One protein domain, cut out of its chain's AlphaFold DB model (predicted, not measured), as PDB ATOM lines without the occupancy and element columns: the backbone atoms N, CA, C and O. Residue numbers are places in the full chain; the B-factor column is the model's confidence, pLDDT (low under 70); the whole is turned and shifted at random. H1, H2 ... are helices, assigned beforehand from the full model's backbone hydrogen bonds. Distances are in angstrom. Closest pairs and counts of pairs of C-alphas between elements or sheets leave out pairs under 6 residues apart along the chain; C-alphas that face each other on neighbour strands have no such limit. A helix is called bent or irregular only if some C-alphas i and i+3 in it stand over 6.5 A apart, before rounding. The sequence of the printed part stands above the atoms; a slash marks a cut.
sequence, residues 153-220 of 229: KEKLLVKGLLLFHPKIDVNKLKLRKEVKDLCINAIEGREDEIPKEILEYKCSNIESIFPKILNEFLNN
ATOM      1  N   LYS A 153     633.705 503.351 460.801       81.25
ATOM      2  CA  LYS A 153     633.530 503.139 462.249       81.25
ATOM      3  C   LYS A 153     633.229 501.682 462.618       81.25
ATOM      4  O   LYS A 153     633.685 501.223 463.655       81.25
ATOM      5  N   GLU A 154     632.506 500.949 461.771       87.00
ATOM      6  CA  GLU A 154     632.218 499.524 461.987       87.00
ATOM      7  C   GLU A 154     633.492 498.683 461.821       87.00
ATOM      8  O   GLU A 154     633.739 497.784 462.616       87.00
ATOM      9  N   LYS A 155     634.351 499.023 460.848       86.62
ATOM     10  CA  LYS A 155     635.666 498.378 460.677       86.62
ATOM     11  C   LYS A 155     636.551 498.572 461.909       86.62
ATOM     12  O   LYS A 155     637.145 497.613 462.392       86.62
ATOM     13  N   LEU A 156     636.603 499.798 462.437       84.19
ATOM     14  CA  LEU A 156     637.355 500.115 463.655       84.19
ATOM     15  C   LEU A 156     636.786 499.420 464.896       84.19
ATOM     16  O   LEU A 156     637.556 498.950 465.729       84.19
ATOM     17  N   LEU A 157     635.458 499.326 465.004       88.25
ATOM     18  CA  LEU A 157     634.791 498.607 466.086       88.25
ATOM     19  C   LEU A 157     635.159 497.119 466.068       88.25
ATOM     20  O   LEU A 157     635.633 496.608 467.075       88.25
ATOM     21  N   VAL A 158     634.995 496.443 464.926       87.88
ATOM     22  CA  VAL A 158     635.316 495.010 464.785       87.88
ATOM     23  C   VAL A 158     636.807 494.764 465.027       87.88
ATOM     24  O   VAL A 158     637.161 493.838 465.751       87.88
ATOM     25  N   LYS A 159     637.691 495.627 464.504       88.12
ATOM     26  CA  LYS A 159     639.137 495.531 464.755       88.12
ATOM     27  C   LYS A 159     639.476 495.678 466.235       88.12
ATOM     28  O   LYS A 159     640.294 494.923 466.740       88.12
ATOM     29  N   GLY A 160     638.872 496.637 466.933       86.56
ATOM     30  CA  GLY A 160     639.122 496.813 468.359       86.56
ATOM     31  C   GLY A 160     638.533 495.685 469.208       86.56
ATOM     32  O   GLY A 160     639.188 495.230 470.138       86.56
ATOM     33  N   LEU A 161     637.357 495.154 468.856       89.38
ATOM     34  CA  LEU A 161     636.794 493.973 469.522       89.38
ATOM     35  C   LEU A 161     637.714 492.756 469.384       89.38
ATOM     36  O   LEU A 161     637.916 492.050 470.366       89.38
ATOM     37  N   LEU A 162     638.306 492.575 468.200       89.12
ATOM     38  CA  LEU A 162     639.267 491.510 467.926       89.12
ATOM     39  C   LEU A 162     640.589 491.695 468.682       89.12
ATOM     40  O   LEU A 162     641.207 490.719 469.065       89.12
ATOM     41  N   LEU A 163     641.056 492.930 468.878       85.56
ATOM     42  CA  LEU A 163     642.336 493.175 469.556       85.56
ATOM     43  C   LEU A 163     642.222 493.153 471.085       85.56
ATOM     44  O   LEU A 163     643.165 492.757 471.761       85.56
ATOM     45  N   PHE A 164     641.098 493.619 471.633       86.88
ATOM     46  CA  PHE A 164     640.956 493.859 473.073       86.88
ATOM     47  C   PHE A 164     640.038 492.857 473.784       86.88
ATOM     48  O   PHE A 164     640.011 492.856 475.013       86.88
ATOM     49  N   HIS A 165     639.271 492.046 473.044       83.81
ATOM     50  CA  HIS A 165     638.324 491.047 473.565       83.81
ATOM     51  C   HIS A 165     637.515 491.506 474.801       83.81
ATOM     52  O   HIS A 165     637.483 490.816 475.827       83.81
ATOM     53  N   PRO A 166     636.862 492.684 474.762       82.12
ATOM     54  CA  PRO A 166     636.125 493.176 475.916       82.12
ATOM     55  C   PRO A 166     634.894 492.304 476.186       82.12
ATOM     56  O   PRO A 166     634.197 491.871 475.267       82.12
ATOM     57  N   LYS A 167     634.565 492.106 477.466       83.62
ATOM     58  CA  LYS A 167     633.315 491.448 477.871       83.62
ATOM     59  C   LYS A 167     632.137 492.392 477.633       83.62
ATOM     60  O   LYS A 167     631.794 493.188 478.504       83.62
ATOM     61  N   ILE A 168     631.531 492.311 476.452       84.12
ATOM     62  CA  ILE A 168     630.374 493.122 476.075       84.12
ATOM     63  C   ILE A 168     629.270 492.272 475.449       84.12
ATOM     64  O   ILE A 168     629.529 491.329 474.708       84.12
ATOM     65  N   ASP A 169     628.023 492.638 475.731       85.31
ATOM     66  CA  ASP A 169     626.861 492.070 475.054       85.31
ATOM     67  C   ASP A 169     626.641 492.777 473.709       85.31
ATOM     68  O   ASP A 169     626.150 493.910 473.652       85.31
ATOM     69  N   VAL A 170     627.001 492.098 472.615       83.88
ATOM     70  CA  VAL A 170     626.875 492.598 471.234       83.88
ATOM     71  C   VAL A 170     625.426 492.933 470.868       83.88
ATOM     72  O   VAL A 170     625.182 493.793 470.016       83.88
ATOM     73  N   ASN A 171     624.435 492.332 471.536       82.69
ATOM     74  CA  ASN A 171     623.033 492.630 471.260       82.69
ATOM     75  C   ASN A 171     622.663 494.074 471.609       82.69
ATOM     76  O   ASN A 171     621.796 494.643 470.938       82.69
ATOM     77  N   LYS A 172     623.367 494.680 472.576       83.88
ATOM     78  CA  LYS A 172     623.193 496.081 472.985       83.88
ATOM     79  C   LYS A 172     623.760 497.081 471.978       83.88
ATOM     80  O   LYS A 172     623.395 498.250 472.023       83.88
ATOM     81  N   LEU A 173     624.619 496.643 471.054       84.62
ATOM     82  CA  LEU A 173     625.156 497.511 470.011       84.62
ATOM     83  C   LEU A 173     624.082 497.787 468.954       84.62
ATOM     84  O   LEU A 173     623.442 496.870 468.429       84.62
ATOM     85  N   LYS A 174     623.890 499.059 468.595       83.00
ATOM     86  CA  LYS A 174     622.933 499.459 467.552       83.00
ATOM     87  C   LYS A 174     623.534 499.254 466.160       83.00
ATOM     88  O   LYS A 174     623.970 500.191 465.497       83.00
ATOM     89  N   LEU A 175     623.568 497.995 465.739       81.94
ATOM     90  CA  LEU A 175     624.178 497.531 464.495       81.94
ATOM     91  C   LEU A 175     623.209 496.643 463.712       81.94
ATOM     92  O   LEU A 175     622.355 495.968 464.292       81.94
ATOM     93  N   ARG A 176     623.372 496.617 462.388       81.88
ATOM     94  CA  ARG A 176     622.714 495.625 461.527       81.88
ATOM     95  C   ARG A 176     623.211 494.216 461.860       81.88
ATOM     96  O   ARG A 176     624.344 494.057 462.322       81.88
ATOM     97  N   LYS A 177     622.365 493.213 461.615       78.88
ATOM     98  CA  LYS A 177     622.606 491.812 461.995       78.88
ATOM     99  C   LYS A 177     623.972 491.316 461.515       78.88
ATOM    100  O   LYS A 177     624.737 490.784 462.303       78.88
ATOM    101  N   GLU A 178     624.325 491.640 460.278       80.06
ATOM    102  CA  GLU A 178     625.578 491.213 459.652       80.06
ATOM    103  C   GLU A 178     626.825 491.724 460.393       80.06
ATOM    104  O   GLU A 178     627.849 491.051 460.439       80.06
ATOM    105  N   VAL A 179     626.760 492.927 460.974       84.50
ATOM    106  CA  VAL A 179     627.894 493.517 461.705       84.50
ATOM    107  C   VAL A 179     627.939 492.994 463.134       84.50
ATOM    108  O   VAL A 179     629.026 492.852 463.686       84.50
ATOM    109  N   LYS A 180     626.783 492.662 463.723       87.38
ATOM    110  CA  LYS A 180     626.728 491.977 465.019       87.38
ATOM    111  C   LYS A 180     627.391 490.608 464.943       87.38
ATOM    112  O   LYS A 180     628.209 490.310 465.803       87.38
ATOM    113  N   ASP A 181     627.122 489.846 463.887       84.69
ATOM    114  CA  ASP A 181     627.739 488.533 463.673       84.69
ATOM    115  C   ASP A 181     629.276 488.651 463.605       84.69
ATOM    116  O   ASP A 181     629.997 487.923 464.284       84.69
ATOM    117  N   LEU A 182     629.794 489.664 462.899       86.50
ATOM    118  CA  LEU A 182     631.233 489.961 462.868       86.50
ATOM    119  C   LEU A 182     631.797 490.409 464.224       86.50
ATOM    120  O   LEU A 182     632.933 490.079 464.552       86.50
ATOM    121  N   CYS A 183     631.030 491.162 465.013       87.62
ATOM    122  CA  CYS A 183     631.436 491.566 466.361       87.62
ATOM    123  C   CYS A 183     631.516 490.361 467.309       87.62
ATOM    124  O   CYS A 183     632.431 490.305 468.125       87.62
ATOM    125  N   ILE A 184     630.595 489.400 467.187       87.81
ATOM    126  CA  ILE A 184     630.613 488.145 467.953       87.81
ATOM    127  C   ILE A 184     631.860 487.341 467.582       87.81
ATOM    128  O   ILE A 184     632.661 487.032 468.459       87.81
ATOM    129  N   ASN A 185     632.083 487.109 466.285       86.81
ATOM    130  CA  ASN A 185     633.254 486.377 465.799       86.81
ATOM    131  C   ASN A 185     634.574 487.036 466.238       86.81
ATOM    132  O   ASN A 185     635.515 486.341 466.615       86.81
ATOM    133  N   ALA A 186     634.629 488.372 466.252       87.62
ATOM    134  CA  ALA A 186     635.792 489.123 466.717       87.62
ATOM    135  C   ALA A 186     636.053 488.933 468.219       87.62
ATOM    136  O   ALA A 186     637.190 488.682 468.608       87.62
ATOM    137  N   ILE A 187     635.018 489.006 469.066       87.00
ATOM    138  CA  ILE A 187     635.159 488.772 470.516       87.00
ATOM    139  C   ILE A 187     635.566 487.321 470.796       87.00
ATOM    140  O   ILE A 187     636.389 487.084 471.679       87.00
ATOM    141  N   GLU A 188     635.031 486.368 470.032       84.69
ATOM    142  CA  GLU A 188     635.339 484.938 470.143       84.69
ATOM    143  C   GLU A 188     636.711 484.551 469.561       84.69
ATOM    144  O   GLU A 188     637.111 483.395 469.679       84.69
ATOM    145  N   GLY A 189     637.440 485.489 468.944       81.38
ATOM    146  CA  GLY A 189     638.768 485.237 468.375       81.38
ATOM    147  C   GLY A 189     638.764 484.376 467.110       81.38
ATOM    148  O   GLY A 189     639.792 483.801 466.760       81.38
ATOM    149  N   ARG A 190     637.628 484.285 466.407       82.88
ATOM    150  CA  ARG A 190     637.505 483.561 465.131       82.88
ATOM    151  C   ARG A 190     638.023 484.412 463.978       82.88
ATOM    152  O   ARG A 190     637.247 484.978 463.210       82.88
ATOM    153  N   GLU A 191     639.341 484.570 463.894       81.94
ATOM    154  CA  GLU A 191     639.993 485.384 462.857       81.94
ATOM    155  C   GLU A 191     639.679 484.912 461.430       81.94
ATOM    156  O   GLU A 191     639.604 485.729 460.513       81.94
ATOM    157  N   ASP A 192     639.449 483.613 461.242       78.69
ATOM    158  CA  ASP A 192     639.045 482.986 459.982       78.69
ATOM    159  C   ASP A 192     637.690 483.494 459.459       78.69
ATOM    160  O   ASP A 192     637.479 483.557 458.245       78.69
ATOM    161  N   GLU A 193     636.825 483.948 460.365       81.00
ATOM    162  CA  GLU A 193     635.511 484.528 460.076       81.00
ATOM    163  C   GLU A 193     635.543 486.067 459.943       81.00
ATOM    164  O   GLU A 193     634.516 486.705 459.685       81.00
ATOM    165  N   ILE A 194     636.715 486.698 460.106       81.75
ATOM    166  CA  ILE A 194     636.888 488.151 459.997       81.75
ATOM    167  C   ILE A 194     637.460 488.532 458.620       81.75
ATOM    168  O   ILE A 194     638.461 487.972 458.166       81.75
ATOM    169  N   PRO A 195     636.886 489.539 457.927       80.81
ATOM    170  CA  PRO A 195     637.420 490.011 456.655       80.81
ATOM    171  C   PRO A 195     638.897 490.416 456.745       80.81
ATOM    172  O   PRO A 195     639.278 491.229 457.590       80.81
ATOM    173  N   LYS A 196     639.712 489.939 455.793       77.44
ATOM    174  CA  LYS A 196     641.150 490.259 455.707       77.44
ATOM    175  C   LYS A 196     641.450 491.755 455.732       77.44
ATOM    176  O   LYS A 196     642.439 492.156 456.325       77.44
ATOM    177  N   GLU A 197     640.570 492.582 455.165       77.38
ATOM    178  CA  GLU A 197     640.707 494.043 455.206       77.38
ATOM    179  C   GLU A 197     640.777 494.582 456.647       77.38
ATOM    180  O   GLU A 197     641.512 495.526 456.907       77.38
ATOM    181  N   ILE A 198     640.048 493.973 457.589       82.69
ATOM    182  CA  ILE A 198     640.062 494.330 459.014       82.69
ATOM    183  C   ILE A 198     641.309 493.739 459.688       82.69
ATOM    184  O   ILE A 198     641.982 494.424 460.460       82.69
ATOM    185  N   LEU A 199     641.663 492.488 459.376       79.69
ATOM    186  CA  LEU A 199     642.863 491.833 459.917       79.69
ATOM    187  C   LEU A 199     644.146 492.593 459.547       79.69
ATOM    188  O   LEU A 199     644.976 492.866 460.411       79.69
ATOM    189  N   GLU A 200     644.256 493.031 458.298       76.56
ATOM    190  CA  GLU A 200     645.413 493.751 457.760       76.56
ATOM    191  C   GLU A 200     645.365 495.263 458.056       76.56
ATOM    192  O   GLU A 200     646.337 495.980 457.794       76.56
ATOM    193  N   TYR A 201     644.267 495.767 458.636       75.69
ATOM    194  CA  TYR A 201     644.110 497.184 458.949       75.69
ATOM    195  C   TYR A 201     645.094 497.634 460.037       75.69
ATOM    196  O   TYR A 201     644.986 497.247 461.204       75.69
ATOM    197  N   LYS A 202     646.035 498.503 459.657       67.75
ATOM    198  CA  LYS A 202     646.996 499.133 460.570       67.75
ATOM    199  C   LYS A 202     646.455 500.481 461.035       67.75
ATOM    200  O   LYS A 202     646.402 501.431 460.262       67.75
ATOM    201  N   CYS A 203     646.064 500.569 462.305       66.00
ATOM    202  CA  CYS A 203     645.635 501.815 462.932       66.00
ATOM    203  C   CYS A 203     646.538 502.123 464.127       66.00
ATOM    204  O   CYS A 203     646.413 501.495 465.174       66.00
ATOM    205  N   SER A 204     647.432 503.100 463.968       64.69
ATOM    206  CA  SER A 204     648.444 503.457 464.974       64.69
ATOM    207  C   SER A 204     647.858 503.948 466.305       64.69
ATOM    208  O   SER A 204     648.551 503.921 467.310       64.69
ATOM    209  N   ASN A 205     646.586 504.370 466.322       76.19
ATOM    210  CA  ASN A 205     645.927 504.995 467.478       76.19
ATOM    211  C   ASN A 205     644.676 504.226 467.950       76.19
ATOM    212  O   ASN A 205     643.792 504.807 468.586       76.19
ATOM    213  N   ILE A 206     644.550 502.939 467.610       80.50
ATOM    214  CA  ILE A 206     643.314 502.182 467.859       80.50
ATOM    215  C   ILE A 206     642.957 502.061 469.343       80.50
ATOM    216  O   ILE A 206     641.780 502.140 469.678       80.50
ATOM    217  N   GLU A 207     643.949 501.979 470.230       79.94
ATOM    218  CA  GLU A 207     643.764 501.931 471.689       79.94
ATOM    219  C   GLU A 207     643.027 503.164 472.231       79.94
ATOM    220  O   GLU A 207     642.177 503.054 473.109       79.94
ATOM    221  N   SER A 208     643.294 504.345 471.661       77.31
ATOM    222  CA  SER A 208     642.659 505.609 472.068       77.31
ATOM    223  C   SER A 208     641.296 505.832 471.395       77.31
ATOM    224  O   SER A 208     640.397 506.471 471.950       77.31
ATOM    225  N   ILE A 209     641.118 505.300 470.181       80.62
ATOM    226  CA  ILE A 209     639.918 505.507 469.360       80.62
ATOM    227  C   ILE A 209     638.815 504.493 469.699       80.62
ATOM    228  O   ILE A 209     637.634 504.851 469.717       80.62
ATOM    229  N   PHE A 210     639.177 503.242 469.985       87.25
ATOM    230  CA  PHE A 210     638.228 502.149 470.173       87.25
ATOM    231  C   PHE A 210     637.210 502.392 471.301       87.25
ATOM    232  O   PHE A 210     636.017 502.252 471.024       87.25
ATOM    233  N   PRO A 211     637.593 502.842 472.516       85.81
ATOM    234  CA  PRO A 211     636.626 503.099 473.586       85.81
ATOM    235  C   PRO A 211     635.569 504.146 473.206       85.81
ATOM    236  O   PRO A 211     634.400 504.023 473.571       85.81
ATOM    237  N   LYS A 212     635.959 505.164 472.424       84.38
ATOM    238  CA  LYS A 212     635.045 506.215 471.946       84.38
ATOM    239  C   LYS A 212     634.030 505.655 470.954       84.38
ATOM    240  O   LYS A 212     632.842 505.940 471.068       84.38
ATOM    241  N   ILE A 213     634.494 504.831 470.014       85.75
ATOM    242  CA  ILE A 213     633.636 504.184 469.015       85.75
ATOM    243  C   ILE A 213     632.687 503.184 469.676       85.75
ATOM    244  O   ILE A 213     631.503 503.160 469.352       85.75
ATOM    245  N   LEU A 214     633.181 502.388 470.626       86.88
ATOM    246  CA  LEU A 214     632.367 501.424 471.362       86.88
ATOM    247  C   LEU A 214     631.211 502.120 472.093       86.88
ATOM    248  O   LEU A 214     630.059 501.718 471.944       86.88
ATOM    249  N   ASN A 215     631.504 503.218 472.796       83.25
ATOM    250  CA  ASN A 215     630.487 504.027 473.466       83.25
ATOM    251  C   ASN A 215     629.500 504.676 472.487       83.25
ATOM    252  O   ASN A 215     628.313 504.751 472.788       83.25
ATOM    253  N   GLU A 216     629.937 505.098 471.299       84.25
ATOM    254  CA  GLU A 216     629.043 505.647 470.269       84.25
ATOM    255  C   GLU A 216     627.992 504.620 469.804       84.25
ATOM    256  O   GLU A 216     626.816 504.948 469.632       84.25
ATOM    257  N   PHE A 217     628.389 503.355 469.635       83.62
ATOM    258  CA  PHE A 217     627.463 502.285 469.249       83.62
ATOM    259  C   PHE A 217     626.577 501.783 470.401       83.62
ATOM    260  O   PHE A 217     625.555 501.148 470.127       83.62
ATOM    261  N   LEU A 218     626.930 502.102 471.652       82.19
ATOM    262  CA  LEU A 218     626.118 501.849 472.847       82.19
ATOM    263  C   LEU A 218     625.124 502.984 473.149       82.19
ATOM    264  O   LEU A 218     623.989 502.705 473.521       82.19
ATOM    265  N   ASN A 219     625.520 504.248 472.960       68.75
ATOM    266  CA  ASN A 219     624.808 505.427 473.479       68.75
ATOM    267  C   ASN A 219     623.949 506.184 472.448       68.75
ATOM    268  O   ASN A 219     623.394 507.231 472.772       68.75
ATOM    269  N   ASN A 220     623.799 505.696 471.211       54.66
ATOM    270  CA  ASN A 220     622.994 506.344 470.155       54.66
ATOM    271  C   ASN A 220     621.452 506.268 470.384       54.66
ATOM    272  O   ASN A 220     620.668 505.984 469.464       54.66
TER     273      ASN A 220
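AT A GLANCE: This is residues 153 to 220 of the 229 residues of the protein "DNA primase" of Aquificaceae bacterium (UniProt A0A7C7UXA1). H1 is the core helix, with H2 side by side with it, H4 crossing it steeply and short H3 packed on its residues 155 to 159. The printed part has 68 residues with four named helices, H1 to H4 in chain order, and no named strand: all helix. It is compact, radius of gyration of the C-alphas 10.9 A, spanning 28 by 24 by 19 A.

HOW THE PARTS SIT: H1, residues 153 to 164, is the hub. It touches H2, residues 177 to 187, at a shallow tilt of 24 degrees, the same way; the closest C-alphas, of Leu 162 and Ala 186, are 4.4 A apart. With residues 155 to 159 alone it touches H3, residues 196 to 199; the closest C-alphas, of Lys 159 and Ile 198, are 5.9 A apart. It touches H4, residues 206 to 219, at a steep tilt of 63 degrees, opposite ways; the closest C-alphas, of Gly 160 and Phe 210, are 5.7 A apart. H2, H3 and H4 are apart from each other. Every O i to N i+4 pair is within hydrogen-bond range in H1 and H2, 8 of 10 in H4; H3 is too short for one.

IN THESE COORDINATES: H1 begins at C-alpha 153 (633.530, 503.139, 462.249) and is 16.1 A long, H2 15.5 A, H3 4.8 A. H4, 19.6 A, ends at C-alpha 219 (624.808, 505.427, 473.479) and is only just irregular: C-alphas 208 and 211 are 6.7 A apart.

THE WHOLE: The farthest C-alphas, of Asp 192 and Asn 220, are 30.1 A apart. The printed part has no cut; the H1 to H2 link, 12 residues, is long. The model's pLDDT is under 70 at residues 202 to 204 and 219 to 220.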